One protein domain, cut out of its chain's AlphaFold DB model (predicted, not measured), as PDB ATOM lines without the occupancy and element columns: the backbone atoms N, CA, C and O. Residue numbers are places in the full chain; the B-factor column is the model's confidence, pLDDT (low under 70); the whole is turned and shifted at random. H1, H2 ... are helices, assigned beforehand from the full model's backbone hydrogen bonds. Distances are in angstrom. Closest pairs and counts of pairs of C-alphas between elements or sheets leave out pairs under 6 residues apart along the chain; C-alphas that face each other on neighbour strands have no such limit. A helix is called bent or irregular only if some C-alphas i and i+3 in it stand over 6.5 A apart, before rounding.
ATOM      1  N   MET A 234      30.094  16.115  41.326       90.88
ATOM      2  CA  MET A 234      29.944  15.626  39.951       90.88
ATOM      3  C   MET A 234      28.747  16.247  39.221       90.88
ATOM      4  O   MET A 234      28.840  16.512  38.024       90.88
ATOM      5  N   LYS A 235      27.641  16.522  39.929       92.50
ATOM      6  CA  LYS A 235      26.487  17.218  39.343       92.50
ATOM      7  C   LYS A 235      26.809  18.690  39.074       92.50
ATOM      8  O   LYS A 235      26.450  19.192  38.017       92.50
ATOM      9  N   ALA A 236      27.541  19.350  39.973       89.69
ATOM     10  CA  ALA A 236      28.001  20.723  39.759       89.69
ATOM     11  C   ALA A 236      28.924  20.839  38.534       89.69
ATOM     12  O   ALA A 236      28.723  21.713  37.697       89.69
ATOM     13  N   TYR A 237      29.874  19.910  38.367       90.62
ATOM     14  CA  TYR A 237      30.724  19.861  37.172       90.62
ATOM     15  C   TYR A 237      29.926  19.592  35.892       90.62
ATOM     16  O   TYR A 237      30.191  20.201  34.855       90.62
ATOM     17  N   ALA A 238      28.947  18.685  35.940       93.50
ATOM     18  CA  ALA A 238      28.073  18.421  34.799       93.50
ATOM     19  C   ALA A 238      27.270  19.672  34.400       93.50
ATOM     20  O   ALA A 238      27.178  19.978  33.210       93.50
ATOM     21  N   HIS A 239      26.765  20.414  35.389       94.00
ATOM     22  CA  HIS A 239      26.064  21.683  35.199       94.00
ATOM     23  C   HIS A 239      26.979  22.765  34.608       94.00
ATOM     24  O   HIS A 239      26.656  23.331  33.569       94.00
ATOM     25  N   GLU A 240      28.180  22.984  35.159       92.00
ATOM     26  CA  GLU A 240      29.153  23.944  34.600       92.00
ATOM     27  C   GLU A 240      29.516  23.601  33.141       92.00
ATOM     28  O   GLU A 240      29.588  24.488  32.285       92.00
ATOM     29  N   ASN A 241      29.664  22.313  32.816       92.62
ATOM     30  CA  ASN A 241      29.886  21.851  31.443       92.62
ATOM     31  C   ASN A 241      28.673  22.095  30.528       92.62
ATOM     32  O   ASN A 241      28.839  22.385  29.341       92.62
ATOM     33  N   GLU A 242      27.448  21.959  31.035       94.94
ATOM     34  CA  GLU A 242      26.239  22.329  30.297       94.94
ATOM     35  C   GLU A 242      26.207  23.828  29.997       94.94
ATOM     36  O   GLU A 242      26.051  24.208  28.835       94.94
ATOM     37  N   LEU A 243      26.426  24.670  31.007       94.25
ATOM     38  CA  LEU A 243      26.457  26.123  30.851       94.25
ATOM     39  C   LEU A 243      27.583  26.572  29.915       94.25
ATOM     40  O   LEU A 243      27.391  27.461  29.092       94.25
ATOM     41  N   THR A 244      28.736  25.905  29.962       92.25
ATOM     42  CA  THR A 244      29.845  26.144  29.031       92.25
ATOM     43  C   THR A 244      29.441  25.856  27.587       92.25
ATOM     44  O   THR A 244      29.727  26.646  26.685       92.25
ATOM     45  N   ARG A 245      28.730  24.746  27.343       90.06
ATOM     46  CA  ARG A 245      28.205  24.426  26.007       90.06
ATOM     47  C   ARG A 245      27.180  25.461  25.541       90.06
ATOM     48  O   ARG A 245      27.247  25.858  24.380       90.06
ATOM     49  N   LYS A 246      26.290  25.922  26.429       90.12
ATOM     50  CA  LYS A 246      25.332  27.011  26.152       90.12
ATOM     51  C   LYS A 246      26.046  28.319  25.797       90.12
ATOM     52  O   LYS A 246      25.747  28.917  24.766       90.12
ATOM     53  N   ALA A 247      27.082  28.677  26.553       89.81
ATOM     54  CA  ALA A 247      27.889  29.864  26.294       89.81
ATOM     55  C   ALA A 247      28.536  29.825  24.906       89.81
ATOM     56  O   ALA A 247      28.439  30.790  24.154       89.81
ATOM     57  N   ILE A 248      29.126  28.691  24.516       85.38
ATOM     58  CA  ILE A 248      29.725  28.515  23.183       85.38
ATOM     59  C   ILE A 248      28.699  28.777  22.065       85.38
ATOM     60  O   ILE A 248      29.026  29.422  21.065       85.38
ATOM     61  N   VAL A 249      27.451  28.325  22.239       84.94
ATOM     62  CA  VAL A 249      26.380  28.505  21.244       84.94
ATOM     63  C   VAL A 249      25.668  29.859  21.313       84.94
ATOM     64  O   VAL A 249      24.742  30.072  20.537       84.94
ATOM     65  N   GLY A 250      26.102  30.794  22.160       81.94
ATOM     66  CA  GLY A 250      25.519  32.143  22.212       81.94
ATOM     67  C   GLY A 250      25.047  32.574  23.592       81.94
ATOM     68  O   GLY A 250      25.015  33.767  23.871       81.94
ATOM     69  N   ASP A 251      24.701  31.621  24.454       86.44
ATOM     70  CA  ASP A 251      23.989  31.882  25.702       86.44
ATOM     71  C   ASP A 251      24.945  31.889  26.902       86.44
ATOM     72  O   ASP A 251      25.158  30.891  27.592       86.44
ATOM     73  N   VAL A 252      25.619  33.025  27.073       87.50
ATOM     74  CA  VAL A 252      26.749  33.201  28.003       87.50
ATOM     75  C   VAL A 252      26.298  33.625  29.395       87.50
ATOM     76  O   VAL A 252      27.002  33.384  30.376       87.50
ATOM     77  N   GLU A 253      25.143  34.277  29.485       87.94
ATOM     78  CA  GLU A 253      24.647  34.875  30.720       87.94
ATOM     79  C   GLU A 253      24.484  33.845  31.852       87.94
ATOM     80  O   GLU A 253      25.049  34.089  32.924       87.94
ATOM     81  N   PRO A 254      23.866  32.664  31.638       91.12
ATOM     82  CA  PRO A 254      23.751  31.644  32.680       91.12
ATOM     83  C   PRO A 254      25.106  31.205  33.249       91.12
ATOM     84  O   PRO A 254      25.274  31.089  34.461       91.12
ATOM     85  N   LEU A 255      26.119  31.036  32.391       92.69
ATOM     86  CA  LEU A 255      27.465  30.660  32.825       92.69
ATOM     87  C   LEU A 255      28.102  31.749  33.704       92.69
ATOM     88  O   LEU A 255      28.728  31.447  34.721       92.69
ATOM     89  N   VAL A 256      27.945  33.023  33.332       89.75
ATOM     90  CA  VAL A 256      28.457  34.151  34.127       89.75
ATOM     91  C   VAL A 256      27.784  34.206  35.490       89.75
ATOM     92  O   VAL A 256      28.474  34.366  36.497       89.75
ATOM     93  N   VAL A 257      26.462  34.043  35.527       90.00
ATOM     94  CA  VAL A 257      25.676  34.022  36.764       90.00
ATOM     95  C   VAL A 257      26.133  32.882  37.678       90.00
ATOM     96  O   VAL A 257      26.445  33.133  38.842       90.00
ATOM     97  N   ALA A 258      26.287  31.664  37.154       91.31
ATOM     98  CA  ALA A 258      26.782  30.516  37.916       91.31
ATOM     99  C   ALA A 258      28.194  30.740  38.490       91.31
ATOM    100  O   ALA A 258      28.468  30.432  39.657       91.31
ATOM    101  N   MET A 259      29.099  31.336  37.704       91.19
ATOM    102  CA  MET A 259      30.445  31.662  38.182       91.19
ATOM    103  C   MET A 259      30.435  32.757  39.264       91.19
ATOM    104  O   MET A 259      31.196  32.664  40.231       91.19
ATOM    105  N   GLN A 260      29.569  33.770  39.140       88.25
ATOM    106  CA  GLN A 260      29.383  34.803  40.170       88.25
ATOM    107  C   GLN A 260      28.812  34.219  41.463       88.25
ATOM    108  O   GLN A 260      29.299  34.538  42.548       88.25
ATOM    109  N   ALA A 261      27.825  33.329  41.356       89.19
ATOM    110  CA  ALA A 261      27.237  32.631  42.491       89.19
ATOM    111  C   ALA A 261      28.258  31.759  43.235       89.19
ATOM    112  O   ALA A 261      28.258  31.700  44.465       89.19
ATOM    113  N   SER A 262      29.199  31.170  42.493       86.50
ATOM    114  CA  SER A 262      30.344  30.419  43.027       86.50
ATOM    115  C   SER A 262      31.459  31.316  43.585       86.50
ATOM    116  O   SER A 262      32.554  30.835  43.868       86.50
ATOM    117  N   LYS A 263      31.208  32.626  43.721       84.69
ATOM    118  CA  LYS A 263      32.150  33.639  44.217       84.69
ATOM    119  C   LYS A 263      33.473  33.711  43.435       84.69
ATOM    120  O   LYS A 263      34.481  34.149  43.989       84.69
ATOM    121  N   ARG A 264      33.501  33.325  42.152       84.75
ATOM    122  CA  ARG A 264      34.701  33.519  41.320       84.75
ATOM    123  C   ARG A 264      34.972  35.011  41.144       84.75
ATOM    124  O   ARG A 264      34.040  35.812  41.036       84.75
ATOM    125  N   SER A 265      36.248  35.394  41.102       84.94
ATOM    126  CA  SER A 265      36.591  36.796  40.876       84.94
ATOM    127  C   SER A 265      36.149  37.224  39.473       84.94
ATOM    128  O   SER A 265      36.122  36.421  38.537       84.94
ATOM    129  N   TYR A 266      35.838  38.509  39.286       80.56
ATOM    130  CA  TYR A 266      35.513  39.030  37.953       80.56
ATOM    131  C   TYR A 266      36.639  38.777  36.940       80.56
ATOM    132  O   TYR A 266      36.365  38.574  35.759       80.56
ATOM    133  N   HIS A 267      37.892  38.744  37.405       81.00
ATOM    134  CA  HIS A 267      39.041  38.413  36.573       81.00
ATOM    135  C   HIS A 267      39.015  36.950  36.112       81.00
ATOM    136  O   HIS A 267      39.234  36.684  34.933       81.00
ATOM    137  N   ASP A 268      38.678  36.010  36.998       85.50
ATOM    138  CA  ASP A 268      38.569  34.589  36.648       85.50
ATOM    139  C   ASP A 268      37.429  34.341  35.665       85.50
ATOM    140  O   ASP A 268      37.606  33.632  34.676       85.50
ATOM    141  N   ILE A 269      36.277  34.980  35.897       86.25
ATOM    142  CA  ILE A 269      35.122  34.918  34.993       86.25
ATOM    143  C   ILE A 269      35.524  35.413  33.604       86.25
ATOM    144  O   ILE A 269      35.226  34.781  32.588       86.25
ATOM    145  N   TRP A 270      36.244  36.532  33.560       82.31
ATOM    146  CA  TRP A 270      36.710  37.112  32.315       82.31
ATOM    147  C   TRP A 270      37.704  36.202  31.585       82.31
ATOM    148  O   TRP A 270      37.526  35.930  30.397       82.31
ATOM    149  N   ASN A 271      38.709  35.675  32.288       83.81
ATOM    150  CA  ASN A 271      39.687  34.743  31.723       83.81
ATOM    151  C   ASN A 271      39.020  33.465  31.201       83.81
ATOM    152  O   ASN A 271      39.406  32.952  30.146       83.81
ATOM    153  N   HIS A 272      38.006  32.969  31.909       88.69
ATOM    154  CA  HIS A 272      37.236  31.806  31.496       88.69
ATOM    155  C   HIS A 272      36.499  32.077  30.180       88.69
ATOM    156  O   HIS A 272      36.696  31.349  29.208       88.69
ATOM    157  N   ILE A 273      35.752  33.185  30.098       86.62
ATOM    158  CA  ILE A 273      35.093  33.623  28.859       86.62
ATOM    159  C   ILE A 273      36.103  33.738  27.710       86.62
ATOM    160  O   ILE A 273      35.873  33.203  26.628       86.62
ATOM    161  N   CYS A 274      37.242  34.392  27.936       83.19
ATOM    162  CA  CYS A 274      38.272  34.552  26.909       83.19
ATOM    163  C   CYS A 274      38.815  33.209  26.418       83.19
ATOM    164  O   CYS A 274      39.024  33.030  25.221       83.19
ATOM    165  N   SER A 275      39.007  32.256  27.329       86.19
ATOM    166  CA  SER A 275      39.469  30.910  26.988       86.19
ATOM    167  C   SER A 275      38.456  30.175  26.108       86.19
ATOM    168  O   SER A 275      38.852  29.549  25.126       86.19
ATOM    169  N   LEU A 276      37.155  30.314  26.393       86.12
ATOM    170  CA  LEU A 276      36.091  29.764  25.544       86.12
ATOM    171  C   LEU A 276      36.103  30.389  24.148       86.12
ATOM    172  O   LEU A 276      36.025  29.678  23.150       86.12
ATOM    173  N   LEU A 277      36.259  31.710  24.066       79.75
ATOM    174  CA  LEU A 277      36.304  32.434  22.795       79.75
ATOM    175  C   LEU A 277      37.508  32.010  21.940       79.75
ATOM    176  O   LEU A 277      37.349  31.797  20.741       79.75
ATOM    177  N   LEU A 278      38.688  31.851  22.550       79.50
ATOM    178  CA  LEU A 278      39.914  31.406  21.875       79.50
ATOM    179  C   LEU A 278      39.863  29.939  21.425       79.50
ATOM    180  O   LEU A 278      40.581  29.563  20.500       79.50
ATOM    181  N   ALA A 279      39.038  29.112  22.070       79.88
ATOM    182  CA  ALA A 279      38.823  27.722  21.673       79.88
ATOM    183  C   ALA A 279      37.915  27.587  20.436       79.88
ATOM    184  O   ALA A 279      37.938  26.553  19.766       79.88
ATOM    185  N   ILE A 280      37.125  28.617  20.116       77.06
ATOM    186  CA  ILE A 280      36.290  28.660  18.914       77.06
ATOM    187  C   ILE A 280      37.167  29.086  17.729       77.06
ATOM    188  O   ILE A 280      37.866  30.096  17.798       77.06
ATOM    189  N   ASP A 281      37.124  28.326  16.632       67.06
ATOM    190  CA  ASP A 281      37.833  28.674  15.394       67.06
ATOM    191  C   ASP A 281      37.250  29.967  14.801       67.06
ATOM    192  O   ASP A 281      36.107  29.987  14.338       67.06
ATOM    193  N   ARG A 282      38.027  31.053  14.860       71.00
ATOM    194  CA  ARG A 282      37.626  32.408  14.456       71.00
ATOM    195  C   ARG A 282      38.376  32.867  13.231       71.00
ATOM    196  O   ARG A 282      39.528  32.490  13.003       71.00
ATOM    197  N   ASP A 283      37.736  33.740  12.462       80.50
ATOM    198  CA  ASP A 283      38.464  34.423  11.408       80.50
ATOM    199  C   ASP A 283      39.477  35.441  11.992       80.50
ATOM    200  O   ASP A 283      39.341  35.905  13.129       80.50
ATOM    201  N   PRO A 284      40.539  35.790  11.243       81.50
ATOM    202  CA  PRO A 284      41.549  36.728  11.727       81.50
ATOM    203  C   PRO A 284      41.014  38.131  12.055       81.50
ATOM    204  O   PRO A 284      41.578  38.806  12.913       81.50
ATOM    205  N   THR A 285      39.952  38.589  11.388       83.56
ATOM    206  CA  THR A 285      39.378  39.927  11.598       83.56
ATOM    207  C   THR A 285      38.624  39.984  12.926       83.56
ATOM    208  O   THR A 285      38.762  40.948  13.681       83.56
ATOM    209  N   GLU A 286      37.891  38.925  13.257       80.31
ATOM    210  CA  GLU A 286      37.234  38.718  14.543       80.31
ATOM    211  C   GLU A 286      38.243  38.649  15.685       80.31
ATOM    212  O   GLU A 286      38.011  39.248  16.731       80.31
ATOM    213  N   LEU A 287      39.381  37.975  15.492       79.94
ATOM    214  CA  LEU A 287      40.449  37.949  16.497       79.94
ATOM    215  C   LEU A 287      40.992  39.354  16.781       79.94
ATOM    216  O   LEU A 287      41.094  39.737  17.943       79.94
ATOM    217  N   VAL A 288      41.253  40.157  15.746       83.50
ATOM    218  CA  VAL A 288      41.701  41.553  15.916       83.50
ATOM    219  C   VAL A 288      40.638  42.397  16.626       83.50
ATOM    220  O   VAL A 288      40.954  43.216  17.489       83.50
ATOM    221  N   MET A 289      39.363  42.218  16.279       84.44
ATOM    222  CA  MET A 289      38.265  42.926  16.935       84.44
ATOM    223  C   MET A 289      38.122  42.515  18.405       84.44
ATOM    224  O   MET A 289      37.938  43.370  19.271       84.44
ATOM    225  N   PHE A 290      38.259  41.222  18.691       82.62
ATOM    226  CA  PHE A 290      38.250  40.682  20.041       82.62
ATOM    227  C   PHE A 290      39.407  41.242  20.876       82.62
ATOM    228  O   PHE A 290      39.172  41.731  21.976       82.62
ATOM    229  N   GLU A 291      40.630  41.261  20.341       81.81
ATOM    230  CA  GLU A 291      41.795  41.870  20.997       81.81
ATOM    231  C   GLU A 291      41.570  43.359  21.301       81.81
ATOM    232  O   GLU A 291      41.890  43.824  22.394       81.81
ATOM    233  N   ARG A 292      40.948  44.112  20.381       83.94
ATOM    234  CA  ARG A 292      40.595  45.525  20.614       83.94
ATOM    235  C   ARG A 292      39.573  45.703  21.734       83.94
ATOM    236  O   ARG A 292      39.717  46.622  22.538       83.94
ATOM    237  N   LEU A 293      38.543  44.855  21.789       82.19
ATOM    238  CA  LEU A 293      37.566  44.877  22.882       82.19
ATOM    239  C   LEU A 293      38.245  44.529  24.205       82.19
ATOM    240  O   LEU A 293      38.100  45.268  25.174       82.19
ATOM    241  N   MET A 294      39.046  43.465  24.222       77.62
ATOM    242  CA  MET A 294      39.835  43.064  25.382       77.62
ATOM    243  C   MET A 294      40.673  44.219  25.924       77.62
ATOM    244  O   MET A 294      40.567  44.540  27.103       77.62
ATOM    245  N   GLU A 295      41.446  44.889  25.070       80.56
ATOM    246  CA  GLU A 295      42.295  46.010  25.476       80.56
ATOM    247  C   GLU A 295      41.474  47.203  25.994       80.56
ATOM    248  O   GLU A 295      41.816  47.822  27.005       80.56
ATOM    249  N   ARG A 296      40.330  47.493  25.358       80.62
ATOM    250  CA  ARG A 296      39.419  48.570  25.771       80.62
ATOM    251  C   ARG A 296      38.868  48.365  27.180       80.62
ATOM    252  O   ARG A 296      38.768  49.332  27.930       80.62
ATOM    253  N   TYR A 297      38.484  47.140  27.528       74.31
ATOM    254  CA  TYR A 297      37.928  46.841  28.850       74.31
ATOM    255  C   TYR A 297      39.022  46.546  29.887       74.31
ATOM    256  O   TYR A 297      38.826  46.838  31.060       74.31
ATOM    257  N   ARG A 298      40.216  46.090  29.473       69.12
ATOM    258  CA  ARG A 298      41.389  45.956  30.358       69.12
ATOM    259  C   ARG A 298      41.900  47.296  30.878       69.12
ATOM    260  O   ARG A 298      42.342  47.384  32.019       69.12
ATOM    261  N   SER A 299      41.877  48.313  30.021       68.44
ATOM    262  CA  SER A 299      42.431  49.643  30.303       68.44
ATOM    263  C   SER A 299      41.501  50.544  31.126       68.44
ATOM    264  O   SER A 299      41.948  51.557  31.662       68.44
ATOM    265  N   ARG A 300      40.219  50.186  31.279       64.75
ATOM    266  CA  ARG A 300      39.240  50.928  32.090       64.75
ATOM    267  C   ARG A 300      39.288  50.446  33.544       64.75
ATOM    268  O   ARG A 300      38.481  49.651  33.981       64.75
ATOM    269  N   SER A 301      40.258  50.907  34.326       50.78
ATOM    270  CA  SER A 301      40.529  50.361  35.669       50.78
ATOM    271  C   SER A 301      39.675  50.934  36.819       50.78
ATOM    272  O   SER A 301      40.175  51.028  37.938       50.78
ATOM    273  N   ILE A 302      38.425  51.360  36.596       56.75
ATOM    274  CA  ILE A 302      37.635  52.028  37.657       56.75
ATOM    275  C   ILE A 302      36.688  51.047  38.376       56.75
ATOM    276  O   ILE A 302      36.503  51.164  39.586       56.75
ATOM    277  N   SER A 303      36.116  50.043  37.690       62.66
ATOM    278  CA  SER A 303      35.296  49.002  38.338       62.66
ATOM    279  C   SER A 303      35.151  47.735  37.487       62.66
ATOM    280  O   SER A 303      34.294  47.652  36.606       62.66
ATOM    281  N   VAL A 304      35.902  46.685  37.842       61.47
ATOM    282  CA  VAL A 304      35.943  45.392  37.121       61.47
ATOM    283  C   VAL A 304      34.550  44.754  36.939       61.47
ATOM    284  O   VAL A 304      34.296  44.081  35.941       61.47
ATOM    285  N   LYS A 305      33.609  44.990  37.868       58.94
ATOM    286  CA  LYS A 305      32.220  44.494  37.775       58.94
ATOM    287  C   LYS A 305      31.452  45.131  36.614       58.94
ATOM    288  O   LYS A 305      30.745  44.435  35.885       58.94
ATOM    289  N   ILE A 306      31.552  46.455  36.483       61.50
ATOM    290  CA  ILE A 306      30.872  47.222  35.435       61.50
ATOM    291  C   ILE A 306      31.465  46.849  34.076       61.50
ATOM    292  O   ILE A 306      30.728  46.667  33.107       61.50
ATOM    293  N   ASP A 307      32.781  46.657  34.023       71.56
ATOM    294  CA  ASP A 307      33.467  46.272  32.796       71.56
ATOM    295  C   ASP A 307      33.104  44.858  32.343       71.56
ATOM    296  O   ASP A 307      32.896  44.662  31.151       71.56
ATOM    297  N   LEU A 308      32.908  43.896  33.256       74.38
ATOM    298  CA  LEU A 308      32.484  42.545  32.871       74.38
ATOM    299  C   LEU A 308      31.107  42.539  32.188       74.38
ATOM    300  O   LEU A 308      30.953  41.904  31.147       74.38
ATOM    301  N   ARG A 309      30.106  43.241  32.741       76.50
ATOM    302  CA  ARG A 309      28.758  43.287  32.138       76.50
ATOM    303  C   ARG A 309      28.789  43.931  30.750       76.50
ATOM    304  O   ARG A 309      28.240  43.370  29.807       76.50
ATOM    305  N   HIS A 310      29.473  45.068  30.608       79.38
ATOM    306  CA  HIS A 310      29.609  45.733  29.310       79.38
ATOM    307  C   HIS A 310      30.431  44.917  28.312       79.38
ATOM    308  O   HIS A 310      30.126  44.927  27.124       79.38
ATOM    309  N   PHE A 311      31.456  44.209  28.782       80.19
ATOM    310  CA  PHE A 311      32.257  43.324  27.950       80.19
ATOM    311  C   PHE A 311      31.417  42.166  27.408       80.19
ATOM    312  O   PHE A 311      31.411  41.946  26.201       80.19
ATOM    313  N   VAL A 312      30.658  41.471  28.263       81.12
ATOM    314  CA  VAL A 312      29.754  40.392  27.827       81.12
ATOM    315  C   VAL A 312      28.718  40.926  26.834       81.12
ATOM    316  O   VAL A 312      28.540  40.325  25.778       81.12
ATOM    317  N   ALA A 313      28.110  42.085  27.105       83.38
ATOM    318  CA  ALA A 313      27.165  42.716  26.183       83.38
ATOM    319  C   ALA A 313      27.798  43.028  24.813       83.38
ATOM    320  O   ALA A 313      27.226  42.677  23.784       83.38
ATOM    321  N   ALA A 314      29.006  43.599  24.788       84.00
ATOM    322  CA  ALA A 314      29.726  43.881  23.546       84.00
ATOM    323  C   ALA A 314      30.089  42.597  22.777       84.00
ATOM    324  O   ALA A 314      30.049  42.567  21.547       84.00
ATOM    325  N   LEU A 315      30.431  41.512  23.481       82.25
ATOM    326  CA  LEU A 315      30.699  40.224  22.841       82.25
ATOM    327  C   LEU A 315      29.453  39.642  22.161       82.25
ATOM    328  O   LEU A 315      29.562  39.076  21.070       82.25
ATOM    329  N   LEU A 316      28.289  39.785  22.796       81.44
ATOM    330  CA  LEU A 316      27.007  39.356  22.239       81.44
ATOM    331  C   LEU A 316      26.599  40.227  21.044       81.44
ATOM    332  O   LEU A 316      26.269  39.684  19.993       81.44
ATOM    333  N   GLU A 317      26.717  41.554  21.151       85.00
ATOM    334  CA  GLU A 317      26.410  42.506  20.070       85.00
ATOM    335  C   GLU A 317      27.208  42.209  18.790       85.00
ATOM    336  O   GLU A 317      26.686  42.262  17.675       85.00
ATOM    337  N   HIS A 318      28.475  41.827  18.939       82.38
ATOM    338  CA  HIS A 318      29.347  41.485  17.817       82.38
ATOM    339  C   HIS A 318      29.257  40.014  17.372       82.38
ATOM    340  O   HIS A 318      30.049  39.577  16.531       82.38
ATOM    341  N   ASN A 319      28.287  39.245  17.885       80.56
ATOM    342  CA  ASN A 319      28.067  37.834  17.549       80.56
ATOM    343  C   ASN A 319      29.342  36.987  17.704       80.56
ATOM    344  O   ASN A 319      29.697  36.181  16.833       80.56
TER     345      ASN A 319
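AT A GLANCE: This is residues 234 to 319 of the 424 residues of an uncharacterized protein of Metschnikowia aff. pulcherrima (UniProt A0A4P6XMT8). What does the model look like at first sight? It is a flat zigzag of five helices joined by tight turns, with H3 and H5 near the middle, H1 at one end of the longest axis and H4 at the other. H2 sits between H1 and H3, and H5 packs on both H3 and H4, so that passing from contact to contact one meets H1, H2, H3, H5 and H4. What is it made of, and how large is it? The printed part has 86 residues with five named helices, H1 to H5 in that order along the chain, and no named strand; its class is all helix. It is compact, with a radius of gyration of the C-alphas of 13.0 A, and only just flat, spanning 37 by 32 by 17 A.

IN THESE COORDINATES: Where does the first helix lie? H1 takes residues 234 to 248 and is 21.2 A long, from C-alpha 234 at (29.944, 15.626, 39.951) to C-alpha 248 at (29.725, 28.515, 23.183). Which helices follow it? H2 takes residues 253 to 261, a shorter helix of 12.3 A. H3 takes residues 266 to 279 and measures 20.1 A, with C-alpha 266 at (35.513, 39.030, 37.953). Which helices come last? H4 takes residues 284 to 298 and is 20.8 A long. H5 takes residues 304 to 317 and is 19.7 A long, ending with C-alpha 317 at (26.410, 42.506, 20.070).

HOW THE PARTS SIT: How does H1 stand to the helices after it? H1 and H2 form a helical hairpin: they touch, running opposite ways at a steep tilt of 39 degrees, and their closest C-alphas, those of Leu 243 and Leu 255, are 5.0 A apart. H1 and H3 are close but not clearly touching, with the C-alphas of Ile 248 and Leu 276 closest at 6.9 A, and H1 is apart from H4 and H5. What does H3 touch? It touches H2 with residues 266 to 269 alone, in a second helical hairpin that runs opposite ways at a tilt of 37 degrees, only just steep; the closest C-alphas, those of Met 259 and Ile 269, are 6.5 A apart. Residues 266 to 270 of H3 alone touch residues 304 to 308 of H5, the same way at a shallow tilt of 26 degrees, with the C-alphas of Tyr 266 and Lys 305 closest at 6.4 A. Where does H4 belong? With its residues 293 to 297 alone it touches H5, in a third helical hairpin that runs opposite ways at a shallow tilt of 23 degrees; the closest C-alphas, those of Tyr 297 and Asp 307, are 6.0 A apart. H3 and H4 are near each other, their closest C-alphas 8.5 A apart; H2 and H5 are also near each other, while H2 and H4 are apart. What do the helix backbones show? In H1, H2, H3, H4 and H5 every O i to N i+4 pair is within hydrogen-bond range, and no helix is bent or irregular.

THE WHOLE: How far does the printed part reach? The two C-alphas farthest apart, those of Met 234 and Thr 285, are 38.5 A apart, and the first and last printed C-alphas, of Met 234 and Asn 319, are 31.6 A apart. Is there a cut or a long link? The printed part has no cut, and the four links between helices are tight. Where is confidence low? The mean pLDDT of the printed part is 82.1; residue 281 and residues 298 to 306, of which 298 belongs to H4 and 304 to 306 belong to H5, are under 70.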